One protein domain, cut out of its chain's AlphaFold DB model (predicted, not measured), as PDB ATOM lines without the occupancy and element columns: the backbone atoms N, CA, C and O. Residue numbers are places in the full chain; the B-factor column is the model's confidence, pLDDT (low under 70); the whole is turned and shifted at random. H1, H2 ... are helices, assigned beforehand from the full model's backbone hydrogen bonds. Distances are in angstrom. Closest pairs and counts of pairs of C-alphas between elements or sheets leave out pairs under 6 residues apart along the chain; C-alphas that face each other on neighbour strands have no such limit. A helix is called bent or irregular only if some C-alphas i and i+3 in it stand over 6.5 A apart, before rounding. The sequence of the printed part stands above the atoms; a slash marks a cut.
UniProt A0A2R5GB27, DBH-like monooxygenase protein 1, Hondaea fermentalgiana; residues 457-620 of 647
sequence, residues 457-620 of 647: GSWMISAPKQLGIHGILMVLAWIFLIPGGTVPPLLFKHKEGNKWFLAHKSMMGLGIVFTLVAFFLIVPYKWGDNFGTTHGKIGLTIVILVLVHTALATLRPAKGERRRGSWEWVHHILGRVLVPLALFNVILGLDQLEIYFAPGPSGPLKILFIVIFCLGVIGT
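Overview. This is residues 457 to 620 of the 647 residues of the protein "DBH-like monooxygenase protein 1" of Hondaea fermentalgiana (UniProt A0A2R5GB27). Two helical pairs, H2 with H3 and H4 with H5, pack side by side in an elongated bundle, with H6 along H5 and short H1 at one end. The printed part has 164 residues with six named helices, H1 to H6 in chain order, and no named strand: all helix, compact, radius of gyration of the C-alphas 17.4 A, spans 56 by 32 by 22 A.

Along the chain. H5, residues 564 to 594, spans 44.9 A from (-2.139, -35.905, 18.162). H4 is 534 to 554, H3 499 to 522, 35.2 A, H1 457 to 462, and H6 602 to 620, ending at (12.975, -23.291, 28.600). H2, 465 to 491, one helix by its hydrogen bonds, is bent, C-alphas 479 and 482 being 6.8 A apart; arms H2a, 465 to 479, and H2b, 482 to 491, stand at 13 degrees.

Arrangement. H5 forms hairpins with H4, closest C-alphas His 535 and Leu 588, 5.6 A, and H6, Ile 587 and Lys 606, 6.9 A. H2a touches H5 with residues 474 to 479 alone, at a steep tilt of 43 degrees, closest C-alphas Trp 478 and Leu 583, 6.8 A. H2a touches H3, opposite ways, closest C-alphas Ala 477 and Gly 511, 4.4 A. H3 and H4 only just touch, with 3 pairs of C-alphas within 8 A. H1 and H2a touch only at the corner. Every O i to N i+4 pair is within hydrogen-bond range in H2a, H3, H4 and H6; 26 of 27 in H5, 1 of 2 in H1, and 2 of 6 in H2b, with 4 of 7 O i to N i+3 pairs.

Size, cuts and confidence. The printed part has no cut; the H3 to H4 link is long; residues 558 to 563 stand free. The model's confidence is low, with pLDDT under 70, at residues 457 to 465, residue 496, residues 525 to 532 and residues 591 to 620.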
ATOM      1  N   GLY A 457       3.340  -9.118  55.224       41.44
ATOM      2  CA  GLY A 457       2.590  -9.653  56.364       41.44
ATOM      3  C   GLY A 457       1.456  -8.777  56.909       41.44
ATOM      4  O   GLY A 457       0.401  -9.304  57.246       41.44
ATOM      5  N   SER A 458       1.663  -7.468  57.008       38.81
ATOM      6  CA  SER A 458       0.773  -6.564  57.741       38.81
ATOM      7  C   SER A 458      -0.320  -5.943  56.866       38.81
ATOM      8  O   SER A 458      -1.460  -5.822  57.300       38.81
ATOM      9  N   TRP A 459      -0.030  -5.702  55.584       42.97
ATOM     10  CA  TRP A 459      -1.051  -5.360  54.582       42.97
ATOM     11  C   TRP A 459      -2.116  -6.456  54.410       42.97
ATOM     12  O   TRP A 459      -3.288  -6.161  54.186       42.97
ATOM     13  N   MET A 460      -1.748  -7.733  54.587       41.28
ATOM     14  CA  MET A 460      -2.712  -8.844  54.567       41.28
ATOM     15  C   MET A 460      -3.778  -8.744  55.673       41.28
ATOM     16  O   MET A 460      -4.801  -9.425  55.586       41.28
ATOM     17  N   ILE A 461      -3.534  -7.936  56.708       40.00
ATOM     18  CA  ILE A 461      -4.423  -7.750  57.858       40.00
ATOM     19  C   ILE A 461      -5.267  -6.472  57.697       40.00
ATOM     20  O   ILE A 461      -6.405  -6.458  58.160       40.00
ATOM     21  N   SER A 462      -4.751  -5.445  57.007       35.69
ATOM     22  CA  SER A 462      -5.400  -4.132  56.847       35.69
ATOM     23  C   SER A 462      -6.167  -3.929  55.531       35.69
ATOM     24  O   SER A 462      -7.092  -3.121  55.494       35.69
ATOM     25  N   ALA A 463      -5.856  -4.661  54.453       47.03
ATOM     26  CA  ALA A 463      -6.625  -4.587  53.206       47.03
ATOM     27  C   ALA A 463      -8.038  -5.191  53.367       47.03
ATOM     28  O   ALA A 463      -8.218  -6.131  54.154       47.03
ATOM     29  N   PRO A 464      -9.041  -4.762  52.568       58.16
ATOM     30  CA  PRO A 464     -10.320  -5.458  52.505       58.16
ATOM     31  C   PRO A 464     -10.077  -6.950  52.268       58.16
ATOM     32  O   PRO A 464      -9.364  -7.333  51.333       58.16
ATOM     33  N   LYS A 465     -10.639  -7.797  53.137       65.12
ATOM     34  CA  LYS A 465     -10.280  -9.223  53.261       65.12
ATOM     35  C   LYS A 465     -10.258  -9.961  51.910       65.12
ATOM     36  O   LYS A 465      -9.428 -10.838  51.691       65.12
ATOM     37  N   GLN A 466     -11.136  -9.589  50.980       71.69
ATOM     38  CA  GLN A 466     -11.267 -10.159  49.638       71.69
ATOM     39  C   GLN A 466     -10.074  -9.840  48.718       71.69
ATOM     40  O   GLN A 466      -9.637 -10.717  47.970       71.69
ATOM     41  N   LEU A 467      -9.524  -8.623  48.787       71.88
ATOM     42  CA  LEU A 467      -8.388  -8.183  47.967       71.88
ATOM     43  C   LEU A 467      -7.086  -8.867  48.409       71.88
ATOM     44  O   LEU A 467      -6.344  -9.387  47.572       71.88
ATOM     45  N   GLY A 468      -6.865  -8.964  49.724       70.06
ATOM     46  CA  GLY A 468      -5.734  -9.703  50.295       70.06
ATOM     47  C   GLY A 468      -5.740 -11.182  49.892       70.06
ATOM     48  O   GLY A 468      -4.738 -11.712  49.406       70.06
ATOM     49  N   ILE A 469      -6.897 -11.849  50.001       80.25
ATOM     50  CA  ILE A 469      -7.053 -13.264  49.620       80.25
ATOM     51  C   ILE A 469      -6.838 -13.471  48.112       80.25
ATOM     52  O   ILE A 469      -6.181 -14.442  47.720       80.25
ATOM     53  N   HIS A 470      -7.345 -12.570  47.262       85.88
ATOM     54  CA  HIS A 470      -7.118 -12.619  45.815       85.88
ATOM     55  C   HIS A 470      -5.617 -12.605  45.485       85.88
ATOM     56  O   HIS A 470      -5.135 -13.496  44.780       85.88
ATOM     57  N   GLY A 471      -4.868 -11.650  46.049       81.25
ATOM     58  CA  GLY A 471      -3.426 -11.517  45.823       81.25
ATOM     59  C   GLY A 471      -2.637 -12.767  46.227       81.25
ATOM     60  O   GLY A 471      -1.858 -13.293  45.429       81.25
ATOM     61  N   ILE A 472      -2.890 -13.308  47.424       80.88
ATOM     62  CA  ILE A 472      -2.208 -14.511  47.941       80.88
ATOM     63  C   ILE A 472      -2.422 -15.711  47.013       80.88
ATOM     64  O   ILE A 472      -1.474 -16.414  46.649       80.88
ATOM     65  N   LEU A 473      -3.667 -15.953  46.607       86.50
ATOM     66  CA  LEU A 473      -4.004 -17.086  45.749       86.50
ATOM     67  C   LEU A 473      -3.386 -16.952  44.349       86.50
ATOM     68  O   LEU A 473      -2.924 -17.957  43.800       86.50
ATOM     69  N   MET A 474      -3.312 -15.737  43.793       89.00
ATOM     70  CA  MET A 474      -2.682 -15.492  42.489       89.00
ATOM     71  C   MET A 474      -1.162 -15.686  42.527       89.00
ATOM     72  O   MET A 474      -0.607 -16.315  41.624       89.00
ATOM     73  N   VAL A 475      -0.496 -15.250  43.599       82.06
ATOM     74  CA  VAL A 475       0.934 -15.503  43.855       82.06
ATOM     75  C   VAL A 475       1.206 -17.010  43.949       82.06
ATOM     76  O   VAL A 475       2.075 -17.536  43.250       82.06
ATOM     77  N   LEU A 476       0.428 -17.744  44.749       84.38
ATOM     78  CA  LEU A 476       0.586 -19.197  44.902       84.38
ATOM     79  C   LEU A 476       0.364 -19.956  43.585       84.38
ATOM     80  O   LEU A 476       1.136 -20.862  43.246       84.38
ATOM     81  N   ALA A 477      -0.666 -19.578  42.825       89.31
ATOM     82  CA  ALA A 477      -0.987 -20.203  41.548       89.31
ATOM     83  C   ALA A 477       0.107 -19.960  40.496       89.31
ATOM     84  O   ALA A 477       0.622 -20.915  39.906       89.31
ATOM     85  N   TRP A 478       0.482 -18.701  40.273       86.06
ATOM     86  CA  TRP A 478       1.261 -18.303  39.099       86.06
ATOM     87  C   TRP A 478       2.771 -18.245  39.315       86.06
ATOM     88  O   TRP A 478       3.499 -18.240  38.326       86.06
ATOM     89  N   ILE A 479       3.258 -18.292  40.559       76.19
ATOM     90  CA  ILE A 479       4.700 -18.387  40.855       76.19
ATOM     91  C   ILE A 479       5.113 -19.832  41.115       76.19
ATOM     92  O   ILE A 479       6.111 -20.307  40.576       76.19
ATOM     93  N   PHE A 480       4.347 -20.545  41.940       80.50
ATOM     94  CA  PHE A 480       4.780 -21.837  42.471       80.50
ATOM     95  C   PHE A 480       4.139 -23.008  41.727       80.50
ATOM     96  O   PHE A 480       4.841 -23.892  41.228       80.50
ATOM     97  N   LEU A 481       2.808 -23.028  41.624       88.06
ATOM     98  CA  LEU A 481       2.081 -24.203  41.137       88.06
ATOM     99  C   LEU A 481       2.167 -24.374  39.617       88.06
ATOM    100  O   LEU A 481       2.596 -25.430  39.146       88.06
ATOM    101  N   ILE A 482       1.789 -23.354  38.842       87.56
ATOM    102  CA  ILE A 482       1.735 -23.448  37.376       87.56
ATOM    103  C   ILE A 482       3.146 -23.529  36.761       87.56
ATOM    104  O   ILE A 482       3.393 -24.483  36.016       87.56
ATOM    105  N   PRO A 483       4.123 -22.658  37.099       81.62
ATOM    106  CA  PRO A 483       5.496 -22.815  36.613       81.62
ATOM    107  C   PRO A 483       6.134 -24.127  37.073       81.62
ATOM    108  O   PRO A 483       6.693 -24.856  36.249       81.62
ATOM    109  N   GLY A 484       5.974 -24.496  38.349       82.12
ATOM    110  CA  GLY A 484       6.478 -25.761  38.882       82.12
ATOM    111  C   GLY A 484       5.898 -26.977  38.158       82.12
ATOM    112  O   GLY A 484       6.624 -27.921  37.847       82.12
ATOM    113  N   GLY A 485       4.620 -26.931  37.775       84.56
ATOM    114  CA  GLY A 485       3.970 -27.980  36.995       84.56
ATOM    115  C   GLY A 485       4.557 -28.154  35.589       84.56
ATOM    116  O   GLY A 485       4.421 -29.230  35.007       84.56
ATOM    117  N   THR A 486       5.247 -27.153  35.027       82.38
ATOM    118  CA  THR A 486       5.927 -27.278  33.720       82.38
ATOM    119  C   THR A 486       7.261 -28.026  33.793       82.38
ATOM    120  O   THR A 486       7.723 -28.544  32.776       82.38
ATOM    121  N   VAL A 487       7.857 -28.164  34.982       81.94
ATOM    122  CA  VAL A 487       9.175 -28.790  35.182       81.94
ATOM    123  C   VAL A 487       9.158 -30.321  35.005       81.94
ATOM    124  O   VAL A 487      10.016 -30.842  34.281       81.94
ATOM    125  N   PRO A 488       8.197 -31.091  35.565       84.12
ATOM    126  CA  PRO A 488       8.147 -32.545  35.398       84.12
ATOM    127  C   PRO A 488       8.217 -33.073  33.949       84.12
ATOM    128  O   PRO A 488       8.997 -34.002  33.707       84.12
ATOM    129  N   PRO A 489       7.474 -32.532  32.958       77.88
ATOM    130  CA  PRO A 489       7.580 -32.990  31.570       77.88
ATOM    131  C   PRO A 489       8.912 -32.626  30.894       77.88
ATOM    132  O   PRO A 489       9.254 -33.249  29.887       77.88
ATOM    133  N   LEU A 490       9.660 -31.648  31.418       74.00
ATOM    134  CA  LEU A 490      10.982 -31.270  30.910       74.00
ATOM    135  C   LEU A 490      12.067 -32.215  31.436       74.00
ATOM    136  O   LEU A 490      12.875 -32.717  30.656       74.00
ATOM    137  N   LEU A 491      12.054 -32.500  32.741       74.69
ATOM    138  CA  LEU A 491      13.134 -33.239  33.401       74.69
ATOM    139  C   LEU A 491      12.915 -34.750  33.464       74.69
ATOM    140  O   LEU A 491      13.885 -35.498  33.499       74.69
ATOM    141  N   PHE A 492      11.669 -35.229  33.487       77.81
ATOM    142  CA  PHE A 492      11.385 -36.622  33.857       77.81
ATOM    143  C   PHE A 492      10.560 -37.401  32.831       77.81
ATOM    144  O   PHE A 492      10.313 -38.587  33.030       77.81
ATOM    145  N   LYS A 493      10.191 -36.791  31.695       75.62
ATOM    146  CA  LYS A 493       9.416 -37.450  30.622       75.62
ATOM    147  C   LYS A 493      10.122 -38.662  29.992       75.62
ATOM    148  O   LYS A 493       9.456 -39.501  29.396       75.62
ATOM    149  N   HIS A 494      11.449 -38.737  30.105       72.31
ATOM    150  CA  HIS A 494      12.274 -39.831  29.584       72.31
ATOM    151  C   HIS A 494      12.466 -40.987  30.581       72.31
ATOM    152  O   HIS A 494      12.974 -42.034  30.188       72.31
ATOM    153  N   LYS A 495      12.102 -40.803  31.858       72.88
ATOM    154  CA  LYS A 495      12.183 -41.858  32.874       72.88
ATOM    155  C   LYS A 495      10.980 -42.792  32.746       72.88
ATOM    156  O   LYS A 495       9.881 -42.350  32.415       72.88
ATOM    157  N   GLU A 496      11.187 -44.075  33.020       60.66
ATOM    158  CA  GLU A 496      10.119 -45.072  32.966       60.66
ATOM    159  C   GLU A 496       9.018 -44.777  34.002       60.66
ATOM    160  O   GLU A 496       9.284 -44.462  35.164       60.66
ATOM    161  N   GLY A 497       7.759 -44.872  33.566       71.00
ATOM    162  CA  GLY A 497       6.571 -44.643  34.392       71.00
ATOM    163  C   GLY A 497       5.863 -43.298  34.167       71.00
ATOM    164  O   GLY A 497       6.406 -42.332  33.638       71.00
ATOM    165  N   ASN A 498       4.599 -43.222  34.597       79.12
ATOM    166  CA  ASN A 498       3.722 -42.057  34.384       79.12
ATOM    167  C   ASN A 498       3.746 -41.038  35.542       79.12
ATOM    168  O   ASN A 498       2.895 -40.150  35.602       79.12
ATOM    169  N   LYS A 499       4.708 -41.140  36.469       81.94
ATOM    170  CA  LYS A 499       4.783 -40.263  37.654       81.94
ATOM    171  C   LYS A 499       4.961 -38.787  37.283       81.94
ATOM    172  O   LYS A 499       4.329 -37.933  37.894       81.94
ATOM    173  N   TRP A 500       5.740 -38.487  36.237       84.50
ATOM    174  CA  TRP A 500       5.900 -37.117  35.728       84.50
ATOM    175  C   TRP A 500       4.571 -36.526  35.239       84.50
ATOM    176  O   TRP A 500       4.308 -35.342  35.425       84.50
ATOM    177  N   PHE A 501       3.725 -37.362  34.625       85.69
ATOM    178  CA  PHE A 501       2.439 -36.953  34.075       85.69
ATOM    179  C   PHE A 501       1.425 -36.696  35.191       85.69
ATOM    180  O   PHE A 501       0.678 -35.725  35.124       85.69
ATOM    181  N   LEU A 502       1.448 -37.525  36.241       86.44
ATOM    182  CA  LEU A 502       0.643 -37.307  37.440       86.44
ATOM    183  C   LEU A 502       1.058 -36.020  38.166       86.44
ATOM    184  O   LEU A 502       0.197 -35.202  38.462       86.44
ATOM    185  N   ALA A 503       2.359 -35.798  38.377       85.50
ATOM    186  CA  ALA A 503       2.870 -34.581  39.012       85.50
ATOM    187  C   ALA A 503       2.485 -33.311  38.229       85.50
ATOM    188  O   ALA A 503       1.951 -32.369  38.808       85.50
ATOM    189  N   HIS A 504       2.673 -33.322  36.904       89.06
ATOM    190  CA  HIS A 504       2.246 -32.235  36.021       89.06
ATOM    191  C   HIS A 504       0.742 -31.955  36.147       89.06
ATOM    192  O   HIS A 504       0.344 -30.816  36.374       89.06
ATOM    193  N   LYS A 505      -0.095 -32.997  36.049       88.75
ATOM    194  CA  LYS A 505      -1.555 -32.859  36.122       88.75
ATOM    195  C   LYS A 505      -2.017 -32.319  37.479       88.75
ATOM    196  O   LYS A 505      -2.882 -31.451  37.504       88.75
ATOM    197  N   SER A 506      -1.456 -32.813  38.581       89.25
ATOM    198  CA  SER A 506      -1.857 -32.395  39.930       89.25
ATOM    199  C   SER A 506      -1.495 -30.938  40.217       89.25
ATOM    200  O   SER A 506      -2.341 -30.195  40.706       89.25
ATOM    201  N   MET A 507      -0.280 -30.504  39.866       88.38
ATOM    202  CA  MET A 507       0.149 -29.113  40.078       88.38
ATOM    203  C   MET A 507      -0.628 -28.132  39.194       88.38
ATOM    204  O   MET A 507      -1.079 -27.098  39.680       88.38
ATOM    205  N   MET A 508      -0.852 -28.489  37.922       90.44
ATOM    206  CA  MET A 508      -1.661 -27.683  37.002       90.44
ATOM    207  C   MET A 508      -3.110 -27.572  37.481       90.44
ATOM    208  O   MET A 508      -3.666 -26.479  37.512       90.44
ATOM    209  N   GLY A 509      -3.707 -28.687  37.914       90.25
ATOM    210  CA  GLY A 509      -5.068 -28.704  38.448       90.25
ATOM    211  C   GLY A 509      -5.231 -27.821  39.685       90.25
ATOM    212  O   GLY A 509      -6.172 -27.035  39.746       90.25
ATOM    213  N   LEU A 510      -4.298 -27.898  40.641       91.69
ATOM    214  CA  LEU A 510      -4.352 -27.083  41.858       91.69
ATOM    215  C   LEU A 510      -4.186 -25.583  41.560       91.69
ATOM    216  O   LEU A 510      -4.929 -24.768  42.102       91.69
ATOM    217  N   GLY A 511      -3.272 -25.216  40.654       91.06
ATOM    218  CA  GLY A 511      -3.091 -23.821  40.242       91.06
ATOM    219  C   GLY A 511      -4.325 -23.235  39.543       91.06
ATOM    220  O   GLY A 511      -4.684 -22.082  39.788       91.06
ATOM    221  N   ILE A 512      -5.031 -24.038  38.738       91.94
ATOM    222  CA  ILE A 512      -6.300 -23.631  38.110       91.94
ATOM    223  C   ILE A 512      -7.375 -23.379  39.174       91.94
ATOM    224  O   ILE A 512      -8.068 -22.368  39.099       91.94
ATOM    225  N   VAL A 513      -7.497 -24.251  40.181       92.88
ATOM    226  CA  VAL A 513      -8.471 -24.068  41.272       92.88
ATOM    227  C   VAL A 513      -8.226 -22.754  42.009       92.88
ATOM    228  O   VAL A 513      -9.163 -21.982  42.184       92.88
ATOM    229  N   PHE A 514      -6.978 -22.458  42.380       91.62
ATOM    230  CA  PHE A 514      -6.640 -21.205  43.067       91.62
ATOM    231  C   PHE A 514      -6.945 -19.979  42.205       91.62
ATOM    232  O   PHE A 514      -7.522 -19.016  42.700       91.62
ATOM    233  N   THR A 515      -6.646 -20.052  40.904       91.88
ATOM    234  CA  THR A 515      -6.955 -18.979  39.946       91.88
ATOM    235  C   THR A 515      -8.461 -18.717  39.859       91.88
ATOM    236  O   THR A 515      -8.891 -17.568  39.899       91.88
ATOM    237  N   LEU A 516      -9.287 -19.765  39.771       91.38
ATOM    238  CA  LEU A 516     -10.742 -19.604  39.675       91.38
ATOM    239  C   LEU A 516     -11.348 -19.087  40.984       91.38
ATOM    240  O   LEU A 516     -12.158 -18.167  40.946       91.38
ATOM    241  N   VAL A 517     -10.933 -19.628  42.133       88.88
ATOM    242  CA  VAL A 517     -11.409 -19.172  43.451       88.88
ATOM    243  C   VAL A 517     -11.084 -17.694  43.661       88.88
ATOM    244  O   VAL A 517     -11.963 -16.922  44.028       88.88
ATOM    245  N   ALA A 518      -9.852 -17.283  43.364       88.38
ATOM    246  CA  ALA A 518      -9.427 -15.896  43.502       88.38
ATOM    247  C   ALA A 518     -10.149 -14.949  42.533       88.38
ATOM    248  O   ALA A 518     -10.479 -13.824  42.906       88.38
ATOM    249  N   PHE A 519     -10.427 -15.391  41.303       88.12
ATOM    250  CA  PHE A 519     -11.173 -14.602  40.323       88.12
ATOM    251  C   PHE A 519     -12.643 -14.412  40.728       88.12
ATOM    252  O   PHE A 519     -13.148 -13.294  40.728       88.12
ATOM    253  N   PHE A 520     -13.334 -15.477  41.140       85.50
ATOM    254  CA  PHE A 520     -14.739 -15.375  41.552       85.50
ATOM    255  C   PHE A 520     -14.932 -14.699  42.913       85.50
ATOM    256  O   PHE A 520     -16.018 -14.189  43.172       85.50
ATOM    257  N   LEU A 521     -13.901 -14.654  43.762       82.38
ATOM    258  CA  LEU A 521     -13.911 -13.860  44.992       82.38
ATOM    259  C   LEU A 521     -13.901 -12.352  44.722       82.38
ATOM    260  O   LEU A 521     -14.589 -11.615  45.423       82.38
ATOM    261  N   ILE A 522     -13.126 -11.889  43.733       80.38
ATOM    262  CA  ILE A 522     -12.913 -10.451  43.514       80.38
ATOM    263  C   ILE A 522     -13.994  -9.811  42.631       80.38
ATOM    264  O   ILE A 522     -14.375  -8.665  42.858       80.38
ATOM    265  N   VAL A 523     -14.550 -10.564  41.674       77.56
ATOM    266  CA  VAL A 523     -15.532 -10.047  40.702       77.56
ATOM    267  C   VAL A 523     -16.799  -9.462  41.355       77.56
ATOM    268  O   VAL A 523     -17.215  -8.377  40.958       77.56
ATOM    269  N   PRO A 524     -17.436 -10.083  42.363       71.50
ATOM    270  CA  PRO A 524     -18.604  -9.483  43.014       71.50
ATOM    271  C   PRO A 524     -18.262  -8.238  43.842       71.50
ATOM    272  O   PRO A 524     -19.096  -7.354  43.985       71.50
ATOM    273  N   TYR A 525     -17.043  -8.172  44.388       65.00
ATOM    274  CA  TYR A 525     -16.599  -7.102  45.285       65.00
ATOM    275  C   TYR A 525     -16.248  -5.803  44.541       65.00
ATOM    276  O   TYR A 525     -16.429  -4.718  45.078       65.00
ATOM    277  N   LYS A 526     -15.775  -5.903  43.296       62.88
ATOM    278  CA  LYS A 526     -15.392  -4.767  42.437       62.88
ATOM    279  C   LYS A 526     -16.312  -4.631  41.212       62.88
ATOM    280  O   LYS A 526     -15.881  -4.245  40.124       62.88
ATOM    281  N   TRP A 527     -17.580  -5.029  41.355       45.78
ATOM    282  CA  TRP A 527     -18.554  -5.052  40.260       45.78
ATOM    283  C   TRP A 527     -18.741  -3.652  39.649       45.78
ATOM    284  O   TRP A 527     -19.075  -2.719  40.363       45.78
ATOM    285  N   GLY A 528     -18.505  -3.510  38.337       51.25
ATOM    286  CA  GLY A 528     -18.429  -2.214  37.637       51.25
ATOM    287  C   GLY A 528     -16.995  -1.833  37.241       51.25
ATOM    288  O   GLY A 528     -16.723  -1.651  36.057       51.25
ATOM    289  N   ASP A 529     -16.054  -1.885  38.188       54.44
ATOM    290  CA  ASP A 529     -14.635  -1.515  38.000       54.44
ATOM    291  C   ASP A 529     -13.721  -2.658  37.528       54.44
ATOM    292  O   ASP A 529     -12.644  -2.419  36.971       54.44
ATOM    293  N   ASN A 530     -14.131  -3.919  37.722       54.81
ATOM    294  CA  ASN A 530     -13.315  -5.126  37.479       54.81
ATOM    295  C   ASN A 530     -12.613  -5.198  36.119       54.81
ATOM    296  O   ASN A 530     -11.605  -5.890  35.980       54.81
ATOM    297  N   PHE A 531     -13.174  -4.555  35.097       63.69
ATOM    298  CA  PHE A 531     -12.663  -4.592  33.728       63.69
ATOM    299  C   PHE A 531     -12.339  -3.199  33.181       63.69
ATOM    300  O   PHE A 531     -12.061  -3.073  31.989       63.69
ATOM    301  N   GLY A 532     -12.341  -2.162  34.025       63.66
ATOM    302  CA  GLY A 532     -11.877  -0.821  33.656       63.66
ATOM    303  C   GLY A 532     -10.355  -0.769  33.506       63.66
ATOM    304  O   GLY A 532      -9.836  -0.190  32.547       63.66
ATOM    305  N   THR A 533      -9.639  -1.486  34.377       74.88
ATOM    306  CA  THR A 533      -8.172  -1.466  34.455       74.88
ATOM    307  C   THR A 533      -7.482  -2.481  33.532       74.88
ATOM    308  O   THR A 533      -8.047  -3.512  33.155       74.88
ATOM    309  N   THR A 534      -6.219  -2.216  33.175       82.38
ATOM    310  CA  THR A 534      -5.406  -3.104  32.319       82.38
ATOM    311  C   THR A 534      -5.201  -4.490  32.946       82.38
ATOM    312  O   THR A 534      -5.365  -5.493  32.251       82.38
ATOM    313  N   HIS A 535      -4.939  -4.564  34.258       86.69
ATOM    314  CA  HIS A 535      -4.847  -5.831  34.998       86.69
ATOM    315  C   HIS A 535      -6.158  -6.630  34.939       86.69
ATOM    316  O   HIS A 535      -6.142  -7.837  34.700       86.69
ATOM    317  N   GLY A 536      -7.305  -5.962  35.098       85.19
ATOM    318  CA  GLY A 536      -8.622  -6.594  35.035       85.19
ATOM    319  C   GLY A 536      -8.945  -7.178  33.655       85.19
ATOM    320  O   GLY A 536      -9.355  -8.337  33.536       85.19
ATOM    321  N   LYS A 537      -8.681  -6.414  32.584       87.12
ATOM    322  CA  LYS A 537      -8.886  -6.843  31.183       87.12
ATOM    323  C   LYS A 537      -7.996  -8.028  30.807       87.12
ATOM    324  O   LYS A 537      -8.460  -9.013  30.218       87.12
ATOM    325  N   ILE A 538      -6.710  -7.951  31.153       88.88
ATOM    326  CA  ILE A 538      -5.751  -9.028  30.884       88.88
ATOM    327  C   ILE A 538      -6.059 -10.240  31.772       88.88
ATOM    328  O   ILE A 538      -6.062 -11.367  31.276       88.88
ATOM    329  N   GLY A 539      -6.414 -10.028  33.040       89.50
ATOM    330  CA  GLY A 539      -6.836 -11.066  33.980       89.50
ATOM    331  C   GLY A 539      -8.035 -11.872  33.481       89.50
ATOM    332  O   GLY A 539      -7.971 -13.102  33.448       89.50
ATOM    333  N   LEU A 540      -9.089 -11.207  32.993       89.94
ATOM    334  CA  LEU A 540     -10.237 -11.873  32.363       89.94
ATOM    335  C   LEU A 540      -9.812 -12.714  31.157       89.94
ATOM    336  O   LEU A 540     -10.217 -13.871  31.013       89.94
ATOM    337  N   THR A 541      -8.966 -12.139  30.301       90.44
ATOM    338  CA  THR A 541      -8.452 -12.814  29.105       90.44
ATOM    339  C   THR A 541      -7.675 -14.074  29.485       90.44
ATOM    340  O   THR A 541      -7.892 -15.136  28.901       90.44
ATOM    341  N   ILE A 542      -6.822 -14.000  30.508       91.81
ATOM    342  CA  ILE A 542      -6.085 -15.151  31.043       91.81
ATOM    343  C   ILE A 542      -7.046 -16.217  31.555       91.81
ATOM    344  O   ILE A 542      -6.870 -17.381  31.207       91.81
ATOM    345  N   VAL A 543      -8.072 -15.855  32.329       92.06
ATOM    346  CA  VAL A 543      -9.052 -16.825  32.851       92.06
ATOM    347  C   VAL A 543      -9.768 -17.552  31.712       92.06
ATOM    348  O   VAL A 543      -9.844 -18.782  31.724       92.06
ATOM    349  N   ILE A 544     -10.207 -16.833  30.675       91.69
ATOM    350  CA  ILE A 544     -10.816 -17.439  29.480       91.69
ATOM    351  C   ILE A 544      -9.832 -18.401  28.801       91.69
ATOM    352  O   ILE A 544     -10.182 -19.544  28.496       91.69
ATOM    353  N   LEU A 545      -8.581 -17.979  28.602       91.00
ATOM    354  CA  LEU A 545      -7.552 -18.814  27.986       91.00
ATOM    355  C   LEU A 545      -7.207 -20.040  28.842       91.00
ATOM    356  O   LEU A 545      -6.983 -21.111  28.279       91.00
ATOM    357  N   VAL A 546      -7.203 -19.932  30.175       91.56
ATOM    358  CA  VAL A 546      -7.020 -21.062  31.103       91.56
ATOM    359  C   VAL A 546      -8.151 -22.072  30.942       91.56
ATOM    360  O   VAL A 546      -7.881 -23.272  30.851       91.56
ATOM    361  N   LEU A 547      -9.404 -21.620  30.854       90.88
ATOM    362  CA  LEU A 547     -10.555 -22.504  30.642       90.88
ATOM    363  C   LEU A 547     -10.461 -23.229  29.293       90.88
ATOM    364  O   LEU A 547     -10.608 -24.453  29.236       90.88
ATOM    365  N   VAL A 548     -10.118 -22.507  28.221       90.56
ATOM    366  CA  VAL A 548      -9.895 -23.087  26.886       90.56
ATOM    367  C   VAL A 548      -8.734 -24.083  26.903       90.56
ATOM    368  O   VAL A 548      -8.855 -25.193  26.383       90.56
ATOM    369  N   HIS A 549      -7.615 -23.734  27.536       91.69
ATOM    370  CA  HIS A 549      -6.447 -24.604  27.647       91.69
ATOM    371  C   HIS A 549      -6.764 -25.878  28.439       91.69
ATOM    372  O   HIS A 549      -6.329 -26.969  28.066       91.69
ATOM    373  N   THR A 550      -7.561 -25.757  29.502       89.75
ATOM    374  CA  THR A 550      -8.005 -26.885  30.329       89.75
ATOM    375  C   THR A 550      -8.922 -27.814  29.538       89.75
ATOM    376  O   THR A 550      -8.718 -29.027  29.556       89.75
ATOM    377  N   ALA A 551      -9.864 -27.268  28.764       89.38
ATOM    378  CA  ALA A 551     -10.707 -28.053  27.862       89.38
ATOM    379  C   ALA A 551      -9.885 -28.760  26.769       89.38
ATOM    380  O   ALA A 551     -10.091 -29.939  26.482       89.38
ATOM    381  N   LEU A 552      -8.883 -28.087  26.195       88.75
ATOM    382  CA  LEU A 552      -7.950 -28.730  25.265       88.75
ATOM    383  C   LEU A 552      -7.175 -29.865  25.947       88.75
ATOM    384  O   LEU A 552      -6.976 -30.917  25.341       88.75
ATOM    385  N   ALA A 553      -6.762 -29.690  27.204       87.00
ATOM    386  CA  ALA A 553      -6.029 -30.702  27.959       87.00
ATOM    387  C   ALA A 553      -6.869 -31.955  28.272       87.00
ATOM    388  O   ALA A 553      -6.323 -33.063  28.269       87.00
ATOM    389  N   THR A 554      -8.178 -31.813  28.509       85.19
ATOM    390  CA  THR A 554      -9.087 -32.954  28.731       85.19
ATOM    391  C   THR A 554      -9.404 -33.702  27.438       85.19
ATOM    392  O   THR A 554      -9.515 -34.925  27.457       85.19
ATOM    393  N   LEU A 555      -9.435 -33.007  26.298       87.38
ATOM    394  CA  LEU A 555      -9.658 -33.578  24.960       87.38
ATOM    395  C   LEU A 555      -8.386 -34.167  24.322       87.38
ATOM    396  O   LEU A 555      -8.225 -34.179  23.101       87.38
ATOM    397  N   ARG A 556      -7.459 -34.654  25.150       87.19
ATOM    398  CA  ARG A 556      -6.160 -35.187  24.733       87.19
ATOM    399  C   ARG A 556      -6.315 -36.444  23.844       87.19
ATOM    400  O   ARG A 556      -6.692 -37.487  24.375       87.19
ATOM    401  N   PRO A 557      -5.907 -36.421  22.554       88.38
ATOM    402  CA  PRO A 557      -6.002 -37.583  21.659       88.38
ATOM    403  C   PRO A 557      -5.089 -38.739  22.083       88.38
ATOM    404  O   PRO A 557      -4.002 -38.489  22.637       88.38
ATOM    405  N   ALA A 558      -5.477 -39.981  21.771       85.06
ATOM    406  CA  ALA A 558      -4.667 -41.161  22.065       85.06
ATOM    407  C   ALA A 558      -3.343 -41.162  21.277       85.06
ATOM    408  O   ALA A 558      -3.165 -40.470  20.268       85.06
ATOM    409  N   LYS A 559      -2.361 -41.933  21.761       79.25
ATOM    410  CA  LYS A 559      -1.069 -42.083  21.073       79.25
ATOM    411  C   LYS A 559      -1.300 -42.740  19.702       79.25
ATOM    412  O   LYS A 559      -1.914 -43.796  19.644       79.25
ATOM    413  N   GLY A 560      -0.787 -42.130  18.631       78.31
ATOM    414  CA  GLY A 560      -0.901 -42.639  17.255       78.31
ATOM    415  C   GLY A 560      -2.038 -42.037  16.420       78.31
ATOM    416  O   GLY A 560      -2.074 -42.246  15.211       78.31
ATOM    417  N   GLU A 561      -2.937 -41.243  17.011       85.50
ATOM    418  CA  GLU A 561      -3.991 -40.564  16.251       85.50
ATOM    419  C   GLU A 561      -3.458 -39.414  15.384       85.50
ATOM    420  O   GLU A 561      -2.614 -38.625  15.812       85.50
ATOM    421  N   ARG A 562      -4.041 -39.226  14.189       83.62
ATOM    422  CA  ARG A 562      -3.651 -38.170  13.231       83.62
ATOM    423  C   ARG A 562      -3.689 -36.756  13.826       83.62
ATOM    424  O   ARG A 562      -2.890 -35.907  13.448       83.62
ATOM    425  N   ARG A 563      -4.608 -36.496  14.764       84.00
ATOM    426  CA  ARG A 563      -4.782 -35.186  15.419       84.00
ATOM    427  C   ARG A 563      -3.799 -34.941  16.569       84.00
ATOM    428  O   ARG A 563      -3.688 -33.808  17.032       84.00
ATOM    429  N   ARG A 564      -3.067 -35.970  17.021       84.50
ATOM    430  CA  ARG A 564      -2.139 -35.905  18.162       84.50
ATOM    431  C   ARG A 564      -1.057 -34.844  17.969       84.50
ATOM    432  O   ARG A 564      -0.815 -34.074  18.890       84.50
ATOM    433  N   GLY A 565      -0.448 -34.782  16.784       82.12
ATOM    434  CA  GLY A 565       0.622 -33.824  16.485       82.12
ATOM    435  C   GLY A 565       0.145 -32.371  16.544       82.12
ATOM    436  O   GLY A 565       0.760 -31.544  17.212       82.12
ATOM    437  N   SER A 566      -0.999 -32.073  15.919       84.62
ATOM    438  CA  SER A 566      -1.610 -30.739  15.969       84.62
ATOM    439  C   SER A 566      -2.034 -30.356  17.388       84.62
ATOM    440  O   SER A 566      -1.797 -29.229  17.805       84.62
ATOM    441  N   TRP A 567      -2.599 -31.293  18.157       91.19
ATOM    442  CA  TRP A 567      -2.942 -31.065  19.564       91.19
ATOM    443  C   TRP A 567      -1.707 -30.744  20.411       91.19
ATOM    444  O   TRP A 567      -1.738 -29.797  21.189       91.19
ATOM    445  N   GLU A 568      -0.611 -31.495  20.249       85.50
ATOM    446  CA  GLU A 568       0.634 -31.244  20.987       85.50
ATOM    447  C   GLU A 568       1.195 -29.860  20.655       85.50
ATOM    448  O   GLU A 568       1.593 -29.131  21.560       85.50
ATOM    449  N   TRP A 569       1.162 -29.466  19.383       85.19
ATOM    450  CA  TRP A 569       1.594 -28.141  18.948       85.19
ATOM    451  C   TRP A 569       0.746 -27.019  19.569       85.19
ATOM    452  O   TRP A 569       1.302 -26.124  20.207       85.19
ATOM    453  N   VAL A 570      -0.587 -27.106  19.474       85.88
ATOM    454  CA  VAL A 570      -1.510 -26.098  20.033       85.88
ATOM    455  C   VAL A 570      -1.398 -26.020  21.557       85.88
ATOM    456  O   VAL A 570      -1.240 -24.933  22.104       85.88
ATOM    457  N   HIS A 571      -1.430 -27.159  22.250       87.62
ATOM    458  CA  HIS A 571      -1.343 -27.216  23.711       87.62
ATOM    459  C   HIS A 571      -0.010 -26.646  24.220       87.62
ATOM    460  O   HIS A 571       0.012 -25.877  25.180       87.62
ATOM    461  N   HIS A 572       1.109 -26.946  23.554       82.88
ATOM    462  CA  HIS A 572       2.412 -26.410  23.948       82.88
ATOM    463  C   HIS A 572       2.565 -24.913  23.668       82.88
ATOM    464  O   HIS A 572       3.126 -24.212  24.509       82.88
ATOM    465  N   ILE A 573       2.091 -24.413  22.525       83.44
ATOM    466  CA  ILE A 573       2.165 -22.979  22.213       83.44
ATOM    467  C   ILE A 573       1.276 -22.185  23.156       83.44
ATOM    468  O   ILE A 573       1.750 -21.236  23.774       83.44
ATOM    469  N   LEU A 574       0.025 -22.614  23.330       83.25
ATOM    470  CA  LEU A 574      -0.919 -21.913  24.188       83.25
ATOM    471  C   LEU A 574      -0.392 -21.822  25.625       83.25
ATOM    472  O   LEU A 574      -0.461 -20.759  26.223       83.25
ATOM    473  N   GLY A 575       0.212 -22.893  26.155       82.69
ATOM    474  CA  GLY A 575       0.812 -22.886  27.496       82.69
ATOM    475  C   GLY A 575       2.037 -21.974  27.620       82.69
ATOM    476  O   GLY A 575       2.218 -21.326  28.646       82.69
ATOM    477  N   ARG A 576       2.859 -21.875  26.568       79.56
ATOM    478  CA  ARG A 576       4.040 -20.991  26.537       79.56
ATOM    479  C   ARG A 576       3.693 -19.514  26.399       79.56
ATOM    480  O   ARG A 576       4.513 -18.690  26.773       79.56
ATOM    481  N   VAL A 577       2.515 -19.193  25.872       81.44
ATOM    482  CA  VAL A 577       1.996 -17.820  25.810       81.44
ATOM    483  C   VAL A 577       1.313 -17.442  27.126       81.44
ATOM    484  O   VAL A 577       1.509 -16.339  27.625       81.44
ATOM    485  N   LEU A 578       0.561 -18.374  27.721       85.19
ATOM    486  CA  LEU A 578      -0.200 -18.138  28.949       85.19
ATOM    487  C   LEU A 578       0.683 -17.809  30.156       85.19
ATOM    488  O   LEU A 578       0.336 -16.926  30.929       85.19
ATOM    489  N   VAL A 579       1.820 -18.494  30.317       80.06
ATOM    490  CA  VAL A 579       2.697 -18.303  31.486       80.06
ATOM    491  C   VAL A 579       3.323 -16.894  31.525       80.06
ATOM    492  O   VAL A 579       3.167 -16.229  32.545       80.06
ATOM    493  N   PRO A 580       3.963 -16.380  30.455       78.12
ATOM    494  CA  PRO A 580       4.450 -15.000  30.424       78.12
ATOM    495  C   PRO A 580       3.342 -13.959  30.562       78.12
ATOM    496  O   PRO A 580       3.516 -12.992  31.293       78.12
ATOM    497  N   LEU A 581       2.200 -14.166  29.895       82.94
ATOM    498  CA  LEU A 581       1.072 -13.236  29.968       82.94
ATOM    499  C   LEU A 581       0.518 -13.138  31.395       82.94
ATOM    500  O   LEU A 581       0.222 -12.046  31.867       82.94
ATOM    501  N   ALA A 582       0.426 -14.266  32.101       84.50
ATOM    502  CA  ALA A 582      -0.015 -14.293  33.488       84.50
ATOM    503  C   ALA A 582       1.005 -13.690  34.455       84.50
ATOM    504  O   ALA A 582       0.608 -12.971  35.365       84.50
ATOM    505  N   LEU A 583       2.304 -13.910  34.239       78.50
ATOM    506  CA  LEU A 583       3.349 -13.264  35.040       78.50
ATOM    507  C   LEU A 583       3.370 -11.748  34.827       78.50
ATOM    508  O   LEU A 583       3.452 -11.007  35.801       78.50
ATOM    509  N   PHE A 584       3.204 -11.286  33.586       83.25
ATOM    510  CA  PHE A 584       3.015  -9.867  33.285       83.25
ATOM    511  C   PHE A 584       1.773  -9.311  33.987       83.25
ATOM    512  O   PHE A 584       1.835  -8.257  34.607       83.25
ATOM    513  N   ASN A 585       0.662 -10.050  33.976       87.88
ATOM    514  CA  ASN A 585      -0.548  -9.619  34.665       87.88
ATOM    515  C   ASN A 585      -0.393  -9.570  36.191       87.88
ATOM    516  O   ASN A 585      -0.968  -8.691  36.819       87.88
ATOM    517  N   VAL A 586       0.382 -10.476  36.795       82.06
ATOM    518  CA  VAL A 586       0.719 -10.415  38.227       82.06
ATOM    519  C   VAL A 586       1.567  -9.180  38.531       82.06
ATOM    520  O   VAL A 586       1.308  -8.532  39.535       82.06
ATOM    521  N   ILE A 587       2.508  -8.804  37.656       77.69
ATOM    522  CA  ILE A 587       3.274  -7.552  37.794       77.69
ATOM    523  C   ILE A 587       2.333  -6.347  37.750       77.69
ATOM    524  O   ILE A 587       2.357  -5.550  38.676       77.69
ATOM    525  N   LEU A 588       1.424  -6.279  36.772       81.19
ATOM    526  CA  LEU A 588       0.411  -5.217  36.722       81.19
ATOM    527  C   LEU A 588      -0.484  -5.191  37.970       81.19
ATOM    528  O   LEU A 588      -0.907  -4.127  38.402       81.19
ATOM    529  N   GLY A 589      -0.783  -6.356  38.551       77.62
ATOM    530  CA  GLY A 589      -1.530  -6.448  39.806       77.62
ATOM    531  C   GLY A 589      -0.729  -5.943  41.008       77.62
ATOM    532  O   GLY A 589      -1.301  -5.352  41.914       77.62
ATOM    533  N   LEU A 590       0.594  -6.128  41.008       71.88
ATOM    534  CA  LEU A 590       1.504  -5.557  42.006       71.88
ATOM    535  C   LEU A 590       1.711  -4.049  41.803       71.88
ATOM    536  O   LEU A 590       1.865  -3.339  42.786       71.88
ATOM    537  N   ASP A 591       1.669  -3.553  40.566       66.75
ATOM    538  CA  ASP A 591       1.697  -2.114  40.252       66.75
ATOM    539  C   ASP A 591       0.412  -1.427  40.729       66.75
ATOM    540  O   ASP A 591       0.448  -0.339  41.287       66.75
ATOM    541  N   GLN A 592      -0.734  -2.100  40.601       64.69
ATOM    542  CA  GLN A 592      -1.984  -1.640  41.215       64.69
ATOM    543  C   GLN A 592      -1.940  -1.656  42.746       64.69
ATOM    544  O   GLN A 592      -2.701  -0.932  43.379       64.69
ATOM    545  N   LEU A 593      -1.052  -2.457  43.344       54.25
ATOM    546  CA  LEU A 593      -0.780  -2.423  44.779       54.25
ATOM    547  C   LEU A 593       0.201  -1.300  45.149       54.25
ATOM    548  O   LEU A 593       0.069  -0.759  46.235       54.25
ATOM    549  N   GLU A 594       1.120  -0.892  44.265       47.53
ATOM    550  CA  GLU A 594       1.979   0.293  44.468       47.53
ATOM    551  C   GLU A 594       1.202   1.608  44.520       47.53
ATOM    552  O   GLU A 594       1.658   2.544  45.153       47.53
ATOM    553  N   ILE A 595      -0.004   1.677  43.952       42.12
ATOM    554  CA  ILE A 595      -0.901   2.833  44.136       42.12
ATOM    555  C   ILE A 595      -1.298   3.003  45.622       42.12
ATOM    556  O   ILE A 595      -1.617   4.101  46.054       42.12
ATOM    557  N   TYR A 596      -1.210   1.937  46.427       40.00
ATOM    558  CA  TYR A 596      -1.440   1.966  47.876       40.00
ATOM    559  C   TYR A 596      -0.145   2.028  48.711       40.00
ATOM    560  O   TYR A 596      -0.219   2.076  49.935       40.00
ATOM    561  N   PHE A 597       1.042   2.011  48.089       34.22
ATOM    562  CA  PHE A 597       2.335   2.089  48.776       34.22
ATOM    563  C   PHE A 597       3.231   3.151  48.132       34.22
ATOM    564  O   PHE A 597       3.658   3.004  46.990       34.22
ATOM    565  N   ALA A 598       3.650   4.153  48.906       34.47
ATOM    566  CA  ALA A 598       4.805   4.980  48.551       34.47
ATOM    567  C   ALA A 598       6.051   4.098  48.244       34.47
ATOM    568  O   ALA A 598       6.123   2.950  48.704       34.47
ATOM    569  N   PRO A 599       7.044   4.572  47.461       41.62
ATOM    570  CA  PRO A 599       8.023   3.699  46.810       41.62
ATOM    571  C   PRO A 599       8.912   3.003  47.852       41.62
ATOM    572  O   PRO A 599       9.803   3.628  48.420       41.62
ATOM    573  N   GLY A 600       8.674   1.713  48.133       51.72
ATOM    574  CA  GLY A 600       9.310   1.071  49.296       51.72
ATOM    575  C   GLY A 600       9.542  -0.445  49.241       51.72
ATOM    576  O   GLY A 600      10.702  -0.849  49.296       51.72
ATOM    577  N   PRO A 601       8.533  -1.337  49.135       43.78
ATOM    578  CA  PRO A 601       8.778  -2.781  49.306       43.78
ATOM    579  C   PRO A 601       8.411  -3.681  48.109       43.78
ATOM    580  O   PRO A 601       8.752  -4.867  48.095       43.78
ATOM    581  N   SER A 602       7.753  -3.154  47.079       47.53
ATOM    582  CA  SER A 602       7.420  -3.875  45.839       47.53
ATOM    583  C   SER A 602       8.643  -4.114  44.954       47.53
ATOM    584  O   SER A 602       8.691  -5.123  44.256       47.53
ATOM    585  N   GLY A 603       9.656  -3.244  45.007       56.03
ATOM    586  CA  GLY A 603      10.887  -3.348  44.218       56.03
ATOM    587  C   GLY A 603      11.583  -4.708  44.365       56.03
ATOM    588  O   GLY A 603      11.751  -5.403  43.364       56.03
ATOM    589  N   PRO A 604      11.929  -5.163  45.585       58.22
ATOM    590  CA  PRO A 604      12.533  -6.479  45.807       58.22
ATOM    591  C   PRO A 604      11.660  -7.652  45.340       58.22
ATOM    592  O   PRO A 604      12.179  -8.611  44.769       58.22
ATOM    593  N   LEU A 605      10.339  -7.575  45.539       56.38
ATOM    594  CA  LEU A 605       9.388  -8.581  45.061       56.38
ATOM    595  C   LEU A 605       9.344  -8.598  43.532       56.38
ATOM    596  O   LEU A 605       9.569  -9.649  42.944       56.38
ATOM    597  N   LYS A 606       9.151  -7.452  42.872       61.41
ATOM    598  CA  LYS A 606       9.202  -7.284  41.408       61.41
ATOM    599  C   LYS A 606      10.523  -7.773  40.822       61.41
ATOM    600  O   LYS A 606      10.520  -8.472  39.815       61.41
ATOM    601  N   ILE A 607      11.647  -7.476  41.473       63.59
ATOM    602  CA  ILE A 607      12.970  -7.975  41.085       63.59
ATOM    603  C   ILE A 607      13.014  -9.501  41.214       63.59
ATOM    604  O   ILE A 607      13.431 -10.170  40.272       63.59
ATOM    605  N   LEU A 608      12.528 -10.078  42.317       65.50
ATOM    606  CA  LEU A 608      12.402 -11.530  42.476       65.50
ATOM    607  C   LEU A 608      11.504 -12.144  41.383       65.50
ATOM    608  O   LEU A 608      11.861 -13.177  40.818       65.50
ATOM    609  N   PHE A 609      10.391 -11.495  41.027       65.12
ATOM    610  CA  PHE A 609       9.497 -11.901  39.935       65.12
ATOM    611  C   PHE A 609      10.198 -11.882  38.577       65.12
ATOM    612  O   PHE A 609      10.124 -12.864  37.837       65.12
ATOM    613  N   ILE A 610      10.914 -10.803  38.261       65.75
ATOM    614  CA  ILE A 610      11.690 -10.659  37.025       65.75
ATOM    615  C   ILE A 610      12.797 -11.715  36.977       65.75
ATOM    616  O   ILE A 610      12.997 -12.345  35.942       65.75
ATOM    617  N   VAL A 611      13.474 -11.983  38.095       68.62
ATOM    618  CA  VAL A 611      14.509 -13.023  38.193       68.62
ATOM    619  C   VAL A 611      13.914 -14.416  37.968       68.62
ATOM    620  O   VAL A 611      14.441 -15.167  37.149       68.62
ATOM    621  N   ILE A 612      12.800 -14.766  38.621       66.69
ATOM    622  CA  ILE A 612      12.114 -16.056  38.424       66.69
ATOM    623  C   ILE A 612      11.635 -16.203  36.972       66.69
ATOM    624  O   ILE A 612      11.818 -17.263  36.368       66.69
ATOM    625  N   PHE A 613      11.078 -15.141  36.385       66.00
ATOM    626  CA  PHE A 613      10.661 -15.109  34.984       66.00
ATOM    627  C   PHE A 613      11.844 -15.338  34.037       66.00
ATOM    628  O   PHE A 613      11.795 -16.238  33.195       66.00
ATOM    629  N   CYS A 614      12.938 -14.600  34.218       66.19
ATOM    630  CA  CYS A 614      14.162 -14.747  33.435       66.19
ATOM    631  C   CYS A 614      14.750 -16.156  33.563       66.19
ATOM    632  O   CYS A 614      15.092 -16.764  32.552       66.19
ATOM    633  N   LEU A 615      14.804 -16.729  34.769       68.25
ATOM    634  CA  LEU A 615      15.274 -18.102  34.986       68.25
ATOM    635  C   LEU A 615      14.363 -19.142  34.315       68.25
ATOM    636  O   LEU A 615      14.863 -20.108  33.736       68.25
ATOM    637  N   GLY A 616      13.042 -18.939  34.325       63.69
ATOM    638  CA  GLY A 616      12.082 -19.790  33.616       63.69
ATOM    639  C   GLY A 616      12.236 -19.726  32.091       63.69
ATOM    640  O   GLY A 616      12.239 -20.758  31.409       63.69
ATOM    641  N   VAL A 617      12.433 -18.527  31.539       64.50
ATOM    642  CA  VAL A 617      12.694 -18.313  30.106       64.50
ATOM    643  C   VAL A 617      14.041 -18.920  29.705       64.50
ATOM    644  O   VAL A 617      14.105 -19.704  28.759       64.50
ATOM    645  N   ILE A 618      15.106 -18.669  30.466       67.00
ATOM    646  CA  ILE A 618      16.434 -19.254  30.229       67.00
ATOM    647  C   ILE A 618      16.370 -20.782  30.311       67.00
ATOM    648  O   ILE A 618      16.897 -21.466  29.434       67.00
ATOM    649  N   GLY A 619      15.674 -21.337  31.304       65.12
ATOM    650  CA  GLY A 619      15.504 -22.782  31.465       65.12
ATOM    651  C   GLY A 619      14.757 -23.432  30.297       65.12
ATOM    652  O   GLY A 619      15.144 -24.508  29.836       65.12
ATOM    653  N   THR A 620      13.721 -22.780  29.764       61.31
ATOM    654  CA  THR A 620      12.975 -23.291  28.600       61.31
ATOM    655  C   THR A 620      13.769 -23.190  27.299       61.31
ATOM    656  O   THR A 620      13.736 -24.130  26.500       61.31
TER     657      THR A 620